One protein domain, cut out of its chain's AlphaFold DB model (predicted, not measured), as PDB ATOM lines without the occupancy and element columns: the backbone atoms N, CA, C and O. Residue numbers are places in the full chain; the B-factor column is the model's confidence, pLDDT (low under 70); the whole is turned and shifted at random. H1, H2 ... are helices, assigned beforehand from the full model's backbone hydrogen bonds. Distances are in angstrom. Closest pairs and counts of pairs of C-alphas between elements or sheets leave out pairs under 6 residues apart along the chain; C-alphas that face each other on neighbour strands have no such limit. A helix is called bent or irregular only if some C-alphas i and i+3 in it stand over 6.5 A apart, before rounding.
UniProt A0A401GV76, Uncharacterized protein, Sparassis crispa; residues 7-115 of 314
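What this domain is: This is residues 7 to 115 of the 314 residues of an uncharacterized protein of Sparassis crispa (UniProt A0A401GV76). A very long helix, H4, makes the length of the domain; H3 folds back beside its first part in a helical hairpin of unequal arms, and residues 86 to 115 of H4 stick out as a long bare arm. The short H1 packs on H4 near the hairpin, with the small H2 near H1, giving a compact body at one end of the rod. The printed part has 109 residues, with four named helices in the order H1, H2, H3, H4 and no named strand; the class is all helix. The whole is extended, with a radius of gyration of the C-alphas of 21.9 A and spans of 78 by 24 by 19 A.

How they stand to each other: H1, residues 14 to 17, touches H4, residues 68 to 115, through residues 70 to 77 of H4 alone; their closest C-alphas, of Val 14 and Ala 74, are 5.9 A apart. H2, residues 23 to 28, is close to H1 but not clearly touching, the closest C-alphas being those of Ala 15 and Val 26, 6.4 A apart. H3, residues 43 to 62, forms a helical hairpin with H4, at a shallow tilt of 24 degrees, opposite ways. H3 touches residues 68 to 82 of H4 alone, and the closest C-alphas, of Val 53 and Ala 74, are 5.6 A apart. H2 is apart from H3 and H4, and H1 from H3. In H2 every O i to N i+4 pair is within hydrogen-bond range, in H3 14 of 16 and in H4 43 of 44, while H1 is too short for such a pair.

Where its parts are: H1 begins at C-alpha 14, (226.247, 111.801, 81.051), and is 5.6 A long from first to last C-alpha; H2 measures 8.6 A. H3 measures 29.8 A and is irregular, but only just: C-alphas 58 and 61 are 6.53 A apart. H4 measures 69.7 A and ends at C-alpha 115, (239.083, 130.751, 141.920).

The domain as a whole: The C-alphas of Glu 64 and Asn 115, the two farthest apart, are 78.4 A apart. The links H1 to H2 and H3 to H4 are tight; H2 to H3, residues 29 to 42, is long. The printed part has no cut, and no printed residue is under 70 in pLDDT.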
ATOM      1  N   ALA A   7     222.249 117.948  96.839       90.75
ATOM      2  CA  ALA A   7     222.759 118.512  95.597       90.75
ATOM      3  C   ALA A   7     222.365 120.002  95.472       90.75
ATOM      4  O   ALA A   7     221.174 120.315  95.440       90.75
ATOM      5  N   PRO A   8     223.327 120.938  95.378       90.00
ATOM      6  CA  PRO A   8     223.036 122.376  95.341       90.00
ATOM      7  C   PRO A   8     222.408 122.833  94.014       90.00
ATOM      8  O   PRO A   8     221.742 123.867  93.947       90.00
ATOM      9  N   PHE A   9     222.608 122.051  92.958       92.75
ATOM     10  CA  PHE A   9     222.070 122.235  91.617       92.75
ATOM     11  C   PHE A   9     221.842 120.857  90.977       92.75
ATOM     12  O   PHE A   9     222.211 119.835  91.555       92.75
ATOM     13  N   VAL A  10     221.217 120.825  89.799       94.75
ATOM     14  CA  VAL A  10     221.023 119.582  89.039       94.75
ATOM     15  C   VAL A  10     222.367 119.121  88.477       94.75
ATOM     16  O   VAL A  10     222.972 119.825  87.671       94.75
ATOM     17  N   ILE A  11     222.828 117.939  88.882       94.31
ATOM     18  CA  ILE A  11     224.004 117.297  88.291       94.31
ATOM     19  C   ILE A  11     223.488 116.420  87.156       94.31
ATOM     20  O   ILE A  11     223.008 115.304  87.377       94.31
ATOM     21  N   ALA A  12     223.525 116.984  85.953       92.69
ATOM     22  CA  ALA A  12     222.969 116.376  84.758       92.69
ATOM     23  C   ALA A  12     223.660 115.043  84.417       92.69
ATOM     24  O   ALA A  12     224.832 114.824  84.738       92.69
ATOM     25  N   SER A  13     222.907 114.140  83.793       93.75
ATOM     26  CA  SER A  13     223.385 112.809  83.419       93.75
ATOM     27  C   SER A  13     224.379 112.864  82.259       93.75
ATOM     28  O   SER A  13     224.321 113.763  81.419       93.75
ATOM     29  N   VAL A  14     225.276 111.881  82.158       91.75
ATOM     30  CA  VAL A  14     226.247 111.801  81.051       91.75
ATOM     31  C   VAL A  14     225.529 111.747  79.696       91.75
ATOM     32  O   VAL A  14     225.945 112.408  78.750       91.75
ATOM     33  N   ALA A  15     224.406 111.029  79.614       91.19
ATOM     34  CA  ALA A  15     223.592 110.936  78.403       91.19
ATOM     35  C   ALA A  15     223.007 112.287  77.954       91.19
ATOM     36  O   ALA A  15     222.846 112.510  76.757       91.19
ATOM     37  N   SER A  16     222.723 113.206  78.886       91.06
ATOM     38  CA  SER A  16     222.173 114.529  78.548       91.06
ATOM     39  C   SER A  16     223.164 115.430  77.797       91.06
ATOM     40  O   SER A  16     222.746 116.242  76.975       91.06
ATOM     41  N   PHE A  17     224.469 115.253  78.027       90.75
ATOM     42  CA  PHE A  17     225.532 115.979  77.320       90.75
ATOM     43  C   PHE A  17     225.939 115.312  76.001       90.75
ATOM     44  O   PHE A  17     226.541 115.960  75.147       90.75
ATOM     45  N   HIS A  18     225.588 114.036  75.819       91.94
ATOM     46  CA  HIS A  18     225.991 113.213  74.677       91.94
ATOM     47  C   HIS A  18     224.772 112.566  73.997       91.94
ATOM     48  O   HIS A  18     224.592 111.348  74.077       91.94
ATOM     49  N   PRO A  19     223.932 113.348  73.287       86.25
ATOM     50  CA  PRO A  19     222.670 112.863  72.711       86.25
ATOM     51  C   PRO A  19     222.853 111.850  71.570       86.25
ATOM     52  O   PRO A  19     221.902 111.174  71.187       86.25
ATOM     53  N   ASN A  20     224.068 111.737  71.025       86.19
ATOM     54  CA  ASN A  20     224.396 110.835  69.921       86.19
ATOM     55  C   ASN A  20     224.669 109.389  70.378       86.19
ATOM     56  O   ASN A  20     224.848 108.514  69.531       86.19
ATOM     57  N   ILE A  21     224.709 109.117  71.691       88.62
ATOM     58  CA  ILE A  21     224.886 107.757  72.211       88.62
ATOM     59  C   ILE A  21     223.582 106.968  72.001       88.62
ATOM     60  O   ILE A  21     222.524 107.408  72.457       88.62
ATOM     61  N   PRO A  22     223.626 105.779  71.369       88.38
ATOM     62  CA  PRO A  22     222.446 104.943  71.187       88.38
ATOM     63  C   PRO A  22     221.720 104.658  72.507       88.38
ATOM     64  O   PRO A  22     222.325 104.235  73.492       88.38
ATOM     65  N   THR A  23     220.394 104.797  72.511       86.50
ATOM     66  CA  THR A  23     219.550 104.561  73.696       86.50
ATOM     67  C   THR A  23     219.783 103.197  74.368       86.50
ATOM     68  O   THR A  23     219.856 103.163  75.596       86.50
ATOM     69  N   PRO A  24     219.984 102.075  73.637       87.75
ATOM     70  CA  PRO A  24     220.301 100.791  74.267       87.75
ATOM     71  C   PRO A  24     221.597 100.819  75.091       87.75
ATOM     72  O   PRO A  24     221.691 100.141  76.115       87.75
ATOM     73  N   LEU A  25     222.586 101.611  74.666       86.00
ATOM     74  CA  LEU A  25     223.862 101.772  75.362       86.00
ATOM     75  C   LEU A  25     223.734 102.707  76.561       86.00
ATOM     76  O   LEU A  25     224.283 102.388  77.613       86.00
ATOM     77  N   VAL A  26     222.953 103.787  76.449       88.00
ATOM     78  CA  VAL A  26     222.617 104.666  77.583       88.00
ATOM     79  C   VAL A  26     222.023 103.855  78.736       88.00
ATOM     80  O   VAL A  26     222.515 103.949  79.860       88.00
ATOM     81  N   THR A  27     221.040 102.994  78.455       87.38
ATOM     82  CA  THR A  27     220.399 102.149  79.476       87.38
ATOM     83  C   THR A  27     221.347 101.077  80.016       87.38
ATOM     84  O   THR A  27     221.434 100.877  81.227       87.38
ATOM     85  N   LYS A  28     222.099 100.393  79.141       87.25
ATOM     86  CA  LYS A  28     223.034  99.322  79.536       87.25
ATOM     87  C   LYS A  28     224.166  99.832  80.429       87.25
ATOM     88  O   LYS A  28     224.583  99.133  81.348       87.25
ATOM     89  N   LEU A  29     224.661 101.033  80.148       87.88
ATOM     90  CA  LEU A  29     225.765 101.671  80.865       87.88
ATOM     91  C   LEU A  29     225.281 102.599  81.991       87.88
ATOM     92  O   LEU A  29     226.111 103.182  82.684       87.88
ATOM     93  N   SER A  30     223.961 102.718  82.194       89.44
ATOM     94  CA  SER A  30     223.342 103.607  83.189       89.44
ATOM     95  C   SER A  30     223.804 105.068  83.075       89.44
ATOM     96  O   SER A  30     224.051 105.731  84.082       89.44
ATOM     97  N   LEU A  31     223.953 105.577  81.846       89.50
ATOM     98  CA  LEU A  31     224.404 106.955  81.579       89.50
ATOM     99  C   LEU A  31     223.332 108.010  81.875       89.50
ATOM    100  O   LEU A  31     223.590 109.202  81.738       89.50
ATOM    101  N   ASP A  32     222.148 107.567  82.280       89.38
ATOM    102  CA  ASP A  32     220.971 108.336  82.666       89.38
ATOM    103  C   ASP A  32     220.985 108.778  84.139       89.38
ATOM    104  O   ASP A  32     220.018 109.377  84.605       89.38
ATOM    105  N   LEU A  33     222.069 108.512  84.882       91.06
ATOM    106  CA  LEU A  33     222.213 108.947  86.271       91.06
ATOM    107  C   LEU A  33     222.214 110.479  86.372       91.06
ATOM    108  O   LEU A  33     223.252 111.122  86.240       91.06
ATOM    109  N   GLU A  34     221.050 111.048  86.650       92.50
ATOM    110  CA  GLU A  34     220.872 112.445  87.027       92.50
ATOM    111  C   GLU A  34     220.726 112.546  88.547       92.50
ATOM    112  O   GLU A  34     220.051 111.726  89.174       92.50
ATOM    113  N   VAL A  35     221.356 113.556  89.148       93.38
ATOM    114  CA  VAL A  35     221.149 113.894  90.561       93.38
ATOM    115  C   VAL A  35     220.379 115.212  90.611       93.38
ATOM    116  O   VAL A  35     220.969 116.273  90.381       93.38
ATOM    117  N   PRO A  36     219.058 115.172  90.872       93.44
ATOM    118  CA  PRO A  36     218.236 116.372  90.920       93.44
ATOM    119  C   PRO A  36     218.689 117.321  92.024       93.44
ATOM    120  O   PRO A  36     219.222 116.895  93.052       93.44
ATOM    121  N   ARG A  37     218.400 118.610  91.853       91.75
ATOM    122  CA  ARG A  37     218.597 119.606  92.908       91.75
ATOM    123  C   ARG A  37     217.870 119.177  94.192       91.75
ATOM    124  O   ARG A  37     216.787 118.604  94.130       91.75
ATOM    125  N   ASP A  38     218.488 119.443  95.339       88.94
ATOM    126  CA  ASP A  38     218.006 119.128  96.690       88.94
ATOM    127  C   ASP A  38     217.875 117.627  97.016       88.94
ATOM    128  O   ASP A  38     217.536 117.265  98.152       88.94
ATOM    129  N   SER A  39     218.193 116.741  96.064       91.62
ATOM    130  CA  SER A  39     218.269 115.300  96.306       91.62
ATOM    131  C   SER A  39     219.489 114.941  97.153       91.62
ATOM    132  O   SER A  39     220.498 115.649  97.164       91.62
ATOM    133  N   GLU A  40     219.376 113.849  97.904       90.69
ATOM    134  CA  GLU A  40     220.445 113.384  98.781       90.69
ATOM    135  C   GLU A  40     221.588 112.751  97.976       90.69
ATOM    136  O   GLU A  40     221.399 111.806  97.205       90.69
ATOM    137  N   ILE A  41     222.802 113.249  98.200       90.75
ATOM    138  CA  ILE A  41     224.031 112.656  97.685       90.75
ATOM    139  C   ILE A  41     224.547 111.689  98.744       90.75
ATOM    140  O   ILE A  41     225.160 112.075  99.738       90.75
ATOM    141  N   THR A  42     224.305 110.404  98.512       89.50
ATOM    142  CA  THR A  42     224.816 109.339  99.378       89.50
ATOM    143  C   THR A  42     226.158 108.816  98.858       89.50
ATOM    144  O   THR A  42     226.462 108.953  97.666       89.50
ATOM    145  N   PRO A  43     226.945 108.109  99.691       88.56
ATOM    146  CA  PRO A  43     228.100 107.348  99.212       88.56
ATOM    147  C   PRO A  43     227.751 106.374  98.073       88.56
ATOM    148  O   PRO A  43     228.598 106.079  97.235       88.56
ATOM    149  N   VAL A  44     226.499 105.902  98.014       90.00
ATOM    150  CA  VAL A  44     225.995 105.034  96.941       90.00
ATOM    151  C   VAL A  44     225.870 105.803  95.623       90.00
ATOM    152  O   VAL A  44     226.266 105.275  94.588       90.00
ATOM    153  N   THR A  45     225.395 107.053  95.645       90.88
ATOM    154  CA  THR A  45     225.297 107.920  94.456       90.88
ATOM    155  C   THR A  45     226.678 108.202  93.856       90.88
ATOM    156  O   THR A  45     226.867 108.058  92.649       90.88
ATOM    157  N   VAL A  46     227.665 108.525  94.702       92.06
ATOM    158  CA  VAL A  46     229.061 108.746  94.276       92.06
ATOM    159  C   VAL A  46     229.657 107.464  93.692       92.06
ATOM    160  O   VAL A  46     230.225 107.489  92.602       92.06
ATOM    161  N   LYS A  47     229.464 106.325  94.370       93.88
ATOM    162  CA  LYS A  47     229.945 105.020  93.901       93.88
ATOM    163  C   LYS A  47     229.321 104.618  92.561       93.88
ATOM    164  O   LYS A  47     230.023 104.104  91.699       93.88
ATOM    165  N   ARG A  48     228.028 104.893  92.354       93.06
ATOM    166  CA  ARG A  48     227.336 104.622  91.084       93.06
ATOM    167  C   ARG A  48     227.935 105.435  89.933       93.06
ATOM    168  O   ARG A  48     228.159 104.879  88.865       93.06
ATOM    169  N   ALA A  49     228.255 106.710  90.160       92.19
ATOM    170  CA  ALA A  49     228.958 107.538  89.179       92.19
ATOM    171  C   ALA A  49     230.397 107.037  88.909       92.19
ATOM    172  O   ALA A  49     230.831 106.976  87.759       92.19
ATOM    173  N   GLU A  50     231.127 106.600  89.944       94.62
ATOM    174  CA  GLU A  50     232.461 105.989  89.798       94.62
ATOM    175  C   GLU A  50     232.418 104.671  89.002       94.62
ATOM    176  O   GLU A  50     233.303 104.403  88.182       94.62
ATOM    177  N   ASP A  51     231.385 103.852  89.215       94.62
ATOM    178  CA  ASP A  51     231.166 102.611  88.476       94.62
ATOM    179  C   ASP A  51     230.839 102.896  86.995       94.62
ATOM    180  O   ASP A  51     231.399 102.224  86.129       94.62
ATOM    181  N   ILE A  52     230.056 103.938  86.679       93.50
ATOM    182  CA  ILE A  52     229.817 104.394  85.292       93.50
ATOM    183  C   ILE A  52     231.137 104.755  84.601       93.50
ATOM    184  O   ILE A  52     231.410 104.269  83.504       93.50
ATOM    185  N   VAL A  53     232.007 105.538  85.253       94.44
ATOM    186  CA  VAL A  53     233.342 105.869  84.715       94.44
ATOM    187  C   VAL A  53     234.171 104.607  84.467       94.44
ATOM    188  O   VAL A  53     234.863 104.513  83.451       94.44
ATOM    189  N   ARG A  54     234.125 103.627  85.381       94.06
ATOM    190  CA  ARG A  54     234.860 102.359  85.239       94.06
ATOM    191  C   ARG A  54     234.374 101.566  84.026       94.06
ATOM    192  O   ARG A  54     235.204 101.120  83.236       94.06
ATOM    193  N   VAL A  55     233.057 101.413  83.875       91.81
ATOM    194  CA  VAL A  55     232.442 100.641  82.782       91.81
ATOM    195  C   VAL A  55     232.611 101.354  81.436       91.81
ATOM    196  O   VAL A  55     232.887 100.701  80.429       91.81
ATOM    197  N   LEU A  56     232.526 102.686  81.399       91.81
ATOM    198  CA  LEU A  56     232.806 103.472  80.194       91.81
ATOM    199  C   LEU A  56     234.245 103.273  79.710       91.81
ATOM    200  O   LEU A  56     234.453 103.013  78.528       91.81
ATOM    201  N   LYS A  57     235.234 103.301  80.617       90.38
ATOM    202  CA  LYS A  57     236.646 103.063  80.268       90.38
ATOM    203  C   LYS A  57     236.886 101.687  79.646       90.38
ATOM    204  O   LYS A  57     237.663 101.599  78.707       90.38
ATOM    205  N   SER A  58     236.232 100.632  80.142       89.06
ATOM    206  CA  SER A  58     236.368  99.283  79.565       89.06
ATOM    207  C   SER A  58     235.597  99.094  78.255       89.06
ATOM    208  O   SER A  58     235.955  98.240  77.449       89.06
ATOM    209  N   THR A  59     234.522  99.860  78.051       87.56
ATOM    210  CA  THR A  59     233.638  99.721  76.881       87.56
ATOM    211  C   THR A  59     234.129 100.543  75.688       87.56
ATOM    212  O   THR A  59     233.973 100.102  74.556       87.56
ATOM    213  N   ARG A  60     234.788 101.684  75.940       88.94
ATOM    214  CA  ARG A  60     235.342 102.605  74.929       88.94
ATOM    215  C   ARG A  60     236.169 101.904  73.847       88.94
ATOM    216  O   ARG A  60     236.069 102.252  72.680       88.94
ATOM    217  N   ASP A  61     236.960 100.900  74.217       84.44
ATOM    218  CA  ASP A  61     237.859 100.214  73.276       84.44
ATOM    219  C   ASP A  61     237.115  99.292  72.279       84.44
ATOM    220  O   ASP A  61     237.703  98.848  71.297       84.44
ATOM    221  N   HIS A  62     235.830  99.004  72.517       85.69
ATOM    222  CA  HIS A  62     235.016  98.076  71.721       85.69
ATOM    223  C   HIS A  62     233.739  98.720  71.152       85.69
ATOM    224  O   HIS A  62     232.966  98.039  70.481       85.69
ATOM    225  N   GLU A  63     233.496 100.005  71.427       85.06
ATOM    226  CA  GLU A  63     232.255 100.708  71.101       85.06
ATOM    227  C   GLU A  63     232.566 102.134  70.616       85.06
ATOM    228  O   GLU A  63     232.871 103.019  71.414       85.06
ATOM    229  N   GLU A  64     232.468 102.361  69.302       83.94
ATOM    230  CA  GLU A  64     232.846 103.622  68.636       83.94
ATOM    231  C   GLU A  64     232.014 104.829  69.111       83.94
ATOM    232  O   GLU A  64     232.485 105.965  69.105       83.94
ATOM    233  N   SER A  65     230.785 104.581  69.579       83.69
ATOM    234  CA  SER A  65     229.884 105.616  70.096       83.69
ATOM    235  C   SER A  65     230.297 106.184  71.463       83.69
ATOM    236  O   SER A  65     229.788 107.230  71.870       83.69
ATOM    237  N   ILE A  66     231.231 105.534  72.170       88.19
ATOM    238  CA  ILE A  66     231.787 106.012  73.438       88.19
ATOM    239  C   ILE A  66     233.129 106.698  73.166       88.19
ATOM    240  O   ILE A  66     234.159 106.048  73.013       88.19
ATOM    241  N   THR A  67     233.130 108.031  73.136       90.25
ATOM    242  CA  THR A  67     234.346 108.835  72.931       90.25
ATOM    243  C   THR A  67     235.053 109.158  74.255       90.25
ATOM    244  O   THR A  67     234.493 108.983  75.342       90.25
ATOM    245  N   GLU A  68     236.290 109.667  74.194       90.12
ATOM    246  CA  GLU A  68     236.988 110.155  75.398       90.12
ATOM    247  C   GLU A  68     236.217 111.297  76.080       90.12
ATOM    248  O   GLU A  68     236.220 111.369  77.306       90.12
ATOM    249  N   ASP A  69     235.477 112.118  75.326       91.06
ATOM    250  CA  ASP A  69     234.647 113.199  75.875       91.06
ATOM    251  C   ASP A  69     233.492 112.664  76.741       91.06
ATOM    252  O   ASP A  69     233.169 113.251  77.777       91.06
ATOM    253  N   VAL A  70     232.904 111.514  76.376       90.88
ATOM    254  CA  VAL A  70     231.883 110.818  77.186       90.88
ATOM    255  C   VAL A  70     232.488 110.348  78.508       90.88
ATOM    256  O   VAL A  70     231.919 110.558  79.582       90.88
ATOM    257  N   VAL A  71     233.681 109.747  78.442       92.50
ATOM    258  CA  VAL A  71     234.430 109.313  79.629       92.50
ATOM    259  C   VAL A  71     234.809 110.516  80.497       92.50
ATOM    260  O   VAL A  71     234.723 110.434  81.722       92.50
ATOM    261  N   GLN A  72     235.218 111.631  79.887       92.62
ATOM    262  CA  GLN A  72     235.587 112.854  80.590       92.62
ATOM    263  C   GLN A  72     234.381 113.487  81.286       92.62
ATOM    264  O   GLN A  72     234.466 113.789  82.469       92.62
ATOM    265  N   THR A  73     233.228 113.540  80.623       93.62
ATOM    266  CA  THR A  73     231.974 114.033  81.219       93.62
ATOM    267  C   THR A  73     231.569 113.206  82.440       93.62
ATOM    268  O   THR A  73     231.174 113.752  83.468       93.62
ATOM    269  N   ALA A  74     231.732 111.881  82.377       92.75
ATOM    270  CA  ALA A  74     231.499 111.011  83.526       92.75
ATOM    271  C   ALA A  74     232.514 111.252  84.665       92.75
ATOM    272  O   ALA A  74     232.137 111.249  85.839       92.75
ATOM    273  N   LYS A  75     233.799 111.492  84.348       94.62
ATOM    274  CA  LYS A  75     234.817 111.871  85.350       94.62
ATOM    275  C   LYS A  75     234.468 113.208  86.013       94.62
ATOM    276  O   LYS A  75     234.588 113.314  87.232       94.62
ATOM    277  N   ASP A  76     234.007 114.189  85.242       94.00
ATOM    278  CA  ASP A  76     233.618 115.512  85.739       94.00
ATOM    279  C   ASP A  76     232.382 115.411  86.650       94.00
ATOM    280  O   ASP A  76     232.330 116.020  87.721       94.00
ATOM    281  N   GLN A  77     231.422 114.545  86.305       93.56
ATOM    282  CA  GLN A  77     230.280 114.229  87.168       93.56
ATOM    283  C   GLN A  77     230.723 113.619  88.514       93.56
ATOM    284  O   GLN A  77     230.237 114.015  89.572       93.56
ATOM    285  N   VAL A  78     231.692 112.696  88.514       94.38
ATOM    286  CA  VAL A  78     232.272 112.147  89.756       94.38
ATOM    287  C   VAL A  78     233.006 113.223  90.559       94.38
ATOM    288  O   VAL A  78     232.872 113.267  91.784       94.38
ATOM    289  N   HIS A  79     233.766 114.095  89.891       93.69
ATOM    290  CA  HIS A  79     234.501 115.181  90.539       93.69
ATOM    291  C   HIS A  79     233.548 116.136  91.265       93.69
ATOM    292  O   HIS A  79     233.723 116.385  92.454       93.69
ATOM    293  N   THR A  80     232.482 116.585  90.598       93.00
ATOM    294  CA  THR A  80     231.470 117.468  91.208       93.00
ATOM    295  C   THR A  80     230.789 116.822  92.418       93.00
ATOM    296  O   THR A  80     230.673 117.451  93.471       93.00
ATOM    297  N   LEU A  81     230.405 115.544  92.323       92.62
ATOM    298  CA  LEU A  81     229.822 114.797  93.443       92.62
ATOM    299  C   LEU A  81     230.787 114.680  94.636       92.62
ATOM    300  O   LEU A  81     230.381 114.843  95.794       92.62
ATOM    301  N   ARG A  82     232.070 114.415  94.370       92.06
ATOM    302  CA  ARG A  82     233.112 114.325  95.402       92.06
ATOM    303  C   ARG A  82     233.402 115.683  96.038       92.06
ATOM    304  O   ARG A  82     233.585 115.735  97.256       92.06
ATOM    305  N   ASP A  83     233.400 116.759  95.261       91.12
ATOM    306  CA  ASP A  83     233.614 118.121  95.755       91.12
ATOM    307  C   ASP A  83     232.495 118.554  96.696       91.12
ATOM    308  O   ASP A  83     232.771 118.992  97.813       91.12
ATOM    309  N   ILE A  84     231.233 118.357  96.296       90.31
ATOM    310  CA  ILE A  84     230.063 118.675  97.130       90.31
ATOM    311  C   ILE A  84     230.132 117.900  98.453       90.31
ATOM    312  O   ILE A  84     229.963 118.468  99.534       90.31
ATOM    313  N   THR A  85     230.456 116.606  98.378       88.06
ATOM    314  CA  THR A  85     230.583 115.746  99.564       88.06
ATOM    315  C   THR A  85     231.727 116.200 100.483       88.06
ATOM    316  O   THR A  85     231.587 116.192 101.707       88.06
ATOM    317  N   SER A  86     232.863 116.612  99.912       86.75
ATOM    318  CA  SER A  86     234.033 117.096 100.662       86.75
ATOM    319  C   SER A  86     233.775 118.444 101.338       86.75
ATOM    320  O   SER A  86     234.112 118.612 102.510       86.75
ATOM    321  N   GLN A  87     233.132 119.383 100.640       86.00
ATOM    322  CA  GLN A  87     232.781 120.699 101.183       86.00
ATOM    323  C   GLN A  87     231.818 120.592 102.370       86.00
ATOM    324  O   GLN A  87     231.992 121.299 103.362       86.00
ATOM    325  N   SER A  88     230.842 119.680 102.307       83.81
ATOM    326  CA  SER A  88     229.929 119.431 103.428       83.81
ATOM    327  C   SER A  88     230.671 118.923 104.667       83.81
ATOM    328  O   SER A  88     230.503 119.472 105.750       83.81
ATOM    329  N   LYS A  89     231.556 117.928 104.508       83.12
ATOM    330  CA  LYS A  89     232.354 117.392 105.626       83.12
ATOM    331  C   LYS A  89     233.259 118.448 106.264       83.12
ATOM    332  O   LYS A  89     233.430 118.453 107.478       83.12
ATOM    333  N   PHE A  90     233.841 119.337 105.459       82.81
ATOM    334  CA  PHE A  90     234.661 120.433 105.977       82.81
ATOM    335  C   PHE A  90     233.828 121.410 106.818       82.81
ATOM    336  O   PHE A  90     234.262 121.815 107.893       82.81
ATOM    337  N   ARG A  91     232.603 121.734 106.381       82.94
ATOM    338  CA  ARG A  91     231.675 122.568 107.163       82.94
ATOM    339  C   ARG A  91     231.340 121.936 108.514       82.94
ATOM    340  O   ARG A  91     231.402 122.640 109.520       82.94
ATOM    341  N   ASP A  92     231.070 120.633 108.557       85.12
ATOM    342  CA  ASP A  92     230.800 119.919 109.813       85.12
ATOM    343  C   ASP A  92     231.965 120.052 110.800       85.12
ATOM    344  O   ASP A  92     231.752 120.385 111.966       85.12
ATOM    345  N   ILE A  93     233.202 119.855 110.322       87.31
ATOM    346  CA  ILE A  93     234.418 119.995 111.137       87.31
ATOM    347  C   ILE A  93     234.541 121.427 111.670       87.31
ATOM    348  O   ILE A  93     234.673 121.609 112.876       87.31
ATOM    349  N   THR A  94     234.373 122.447 110.820       87.38
ATOM    350  CA  THR A  94     234.416 123.850 111.280       87.38
ATOM    351  C   THR A  94     233.322 124.177 112.303       87.38
ATOM    352  O   THR A  94     233.520 124.992 113.204       87.38
ATOM    353  N   GLY A  95     232.157 123.526 112.202       89.44
ATOM    354  CA  GLY A  95     231.078 123.651 113.178       89.44
ATOM    355  C   GLY A  95     231.404 122.980 114.514       89.44
ATOM    356  O   GLY A  95     230.982 123.475 115.561       89.44
ATOM    357  N   VAL A  96     232.151 121.872 114.496       92.50
ATOM    358  CA  VAL A  96     232.673 121.216 115.702       92.50
ATOM    359  C   VAL A  96     233.733 122.088 116.369       92.50
ATOM    360  O   VAL A  96     233.595 122.342 117.563       92.50
ATOM    361  N   ASP A  97     234.696 122.619 115.616       93.25
ATOM    362  CA  ASP A  97     235.742 123.505 116.145       93.25
ATOM    363  C   ASP A  97     235.128 124.730 116.835       93.25
ATOM    364  O   ASP A  97     235.363 124.972 118.015       93.25
ATOM    365  N   ALA A  98     234.181 125.408 116.177       92.62
ATOM    366  CA  ALA A  98     233.491 126.556 116.768       92.62
ATOM    367  C   ALA A  98     232.662 126.210 118.023       92.62
ATOM    368  O   ALA A  98     232.324 127.094 118.819       92.62
ATOM    369  N   ARG A  99     232.250 124.945 118.194       95.12
ATOM    370  CA  ARG A  99     231.586 124.476 119.419       95.12
ATOM    371  C   ARG A  99     232.595 124.166 120.517       95.12
ATOM    372  O   ARG A  99     232.267 124.441 121.669       95.12
ATOM    373  N   LEU A 100     233.755 123.609 120.174       96.38
ATOM    374  CA  LEU A 100     234.853 123.365 121.107       96.38
ATOM    375  C   LEU A 100     235.392 124.688 121.655       96.38
ATOM    376  O   LEU A 100     235.381 124.854 122.867       96.38
ATOM    377  N   ASP A 101     235.635 125.685 120.800       96.69
ATOM    378  CA  ASP A 101     236.058 127.028 121.231       96.69
ATOM    379  C   ASP A 101     235.083 127.645 122.249       96.69
ATOM    380  O   ASP A 101     235.467 128.240 123.254       96.69
ATOM    381  N   ARG A 102     233.769 127.484 122.027       96.44
ATOM    382  CA  ARG A 102     232.749 127.959 122.981       96.44
ATOM    383  C   ARG A 102     232.741 127.170 124.285       96.44
ATOM    384  O   ARG A 102     232.320 127.719 125.305       96.44
ATOM    385  N   ILE A 103     233.084 125.886 124.253       97.62
ATOM    386  CA  ILE A 103     233.211 125.067 125.460       97.62
ATOM    387  C   ILE A 103     234.434 125.527 126.249       97.62
ATOM    388  O   ILE A 103     234.282 125.772 127.441       97.62
ATOM    389  N   ASP A 104     235.570 125.744 125.592       97.56
ATOM    390  CA  ASP A 104     236.806 126.204 126.230       97.56
ATOM    391  C   ASP A 104     236.597 127.555 126.925       97.56
ATOM    392  O   ASP A 104     236.797 127.666 128.131       97.56
ATOM    393  N   VAL A 105     235.997 128.535 126.238       97.25
ATOM    394  CA  VAL A 105     235.652 129.836 126.849       97.25
ATOM    395  C   VAL A 105     234.735 129.683 128.073       97.25
ATOM    396  O   VAL A 105     234.843 130.425 129.057       97.25
ATOM    397  N   ARG A 106     233.793 128.731 128.039       97.38
ATOM    398  CA  ARG A 106     232.913 128.456 129.186       97.38
ATOM    399  C   ARG A 106     233.670 127.802 130.338       97.38
ATOM    400  O   ARG A 106     233.349 128.119 131.484       97.38
ATOM    401  N   LEU A 107     234.617 126.913 130.050       97.81
ATOM    402  CA  LEU A 107     235.461 126.271 131.053       97.81
ATOM    403  C   LEU A 107     236.383 127.293 131.721       97.81
ATOM    404  O   LEU A 107     236.357 127.375 132.946       97.81
ATOM    405  N   ASP A 108     237.036 128.166 130.954       97.56
ATOM    406  CA  ASP A 108     237.856 129.266 131.486       97.56
ATOM    407  C   ASP A 108     237.035 130.187 132.403       97.56
ATOM    408  O   ASP A 108     237.447 130.575 133.499       97.56
ATOM    409  N   THR A 109     235.804 130.504 131.987       97.75
ATOM    410  CA  THR A 109     234.881 131.304 132.803       97.75
ATOM    411  C   THR A 109     234.495 130.579 134.098       97.75
ATOM    412  O   THR A 109     234.355 131.209 135.150       97.75
ATOM    413  N   MET A 110     234.282 129.261 134.045       98.06
ATOM    414  CA  MET A 110     233.980 128.457 135.230       98.06
ATOM    415  C   MET A 110     235.172 128.393 136.183       98.06
ATOM    416  O   MET A 110     234.974 128.575 137.383       98.06
ATOM    417  N   GLU A 111     236.385 128.211 135.669       98.31
ATOM    418  CA  GLU A 111     237.619 128.217 136.454       98.31
ATOM    419  C   GLU A 111     237.820 129.561 137.165       98.31
ATOM    420  O   GLU A 111     237.992 129.602 138.383       98.31
ATOM    421  N   GLY A 112     237.643 130.682 136.457       97.94
ATOM    422  CA  GLY A 112     237.704 132.012 137.069       97.94
ATOM    423  C   GLY A 112     236.680 132.212 138.196       97.94
ATOM    424  O   GLY A 112     236.983 132.808 139.235       97.94
ATOM    425  N   ARG A 113     235.464 131.669 138.041       98.25
ATOM    426  CA  ARG A 113     234.441 131.701 139.101       98.25
ATOM    427  C   ARG A 113     234.824 130.838 140.300       98.25
ATOM    428  O   ARG A 113     234.575 131.264 141.427       98.25
ATOM    429  N   LEU A 114     235.405 129.660 140.078       98.38
ATOM    430  CA  LEU A 114     235.861 128.775 141.152       98.38
ATOM    431  C   LEU A 114     237.007 129.412 141.947       98.38
ATOM    432  O   LEU A 114     236.912 129.475 143.170       98.38
ATOM    433  N   ASN A 115     237.985 130.020 141.272       98.25
ATOM    434  CA  ASN A 115     239.083 130.751 141.920       98.25
ATOM    435  C   ASN A 115     238.566 131.921 142.782       98.25
ATOM    436  O   ASN A 115     239.056 132.183 143.886       98.25
TER     437      ASN A 115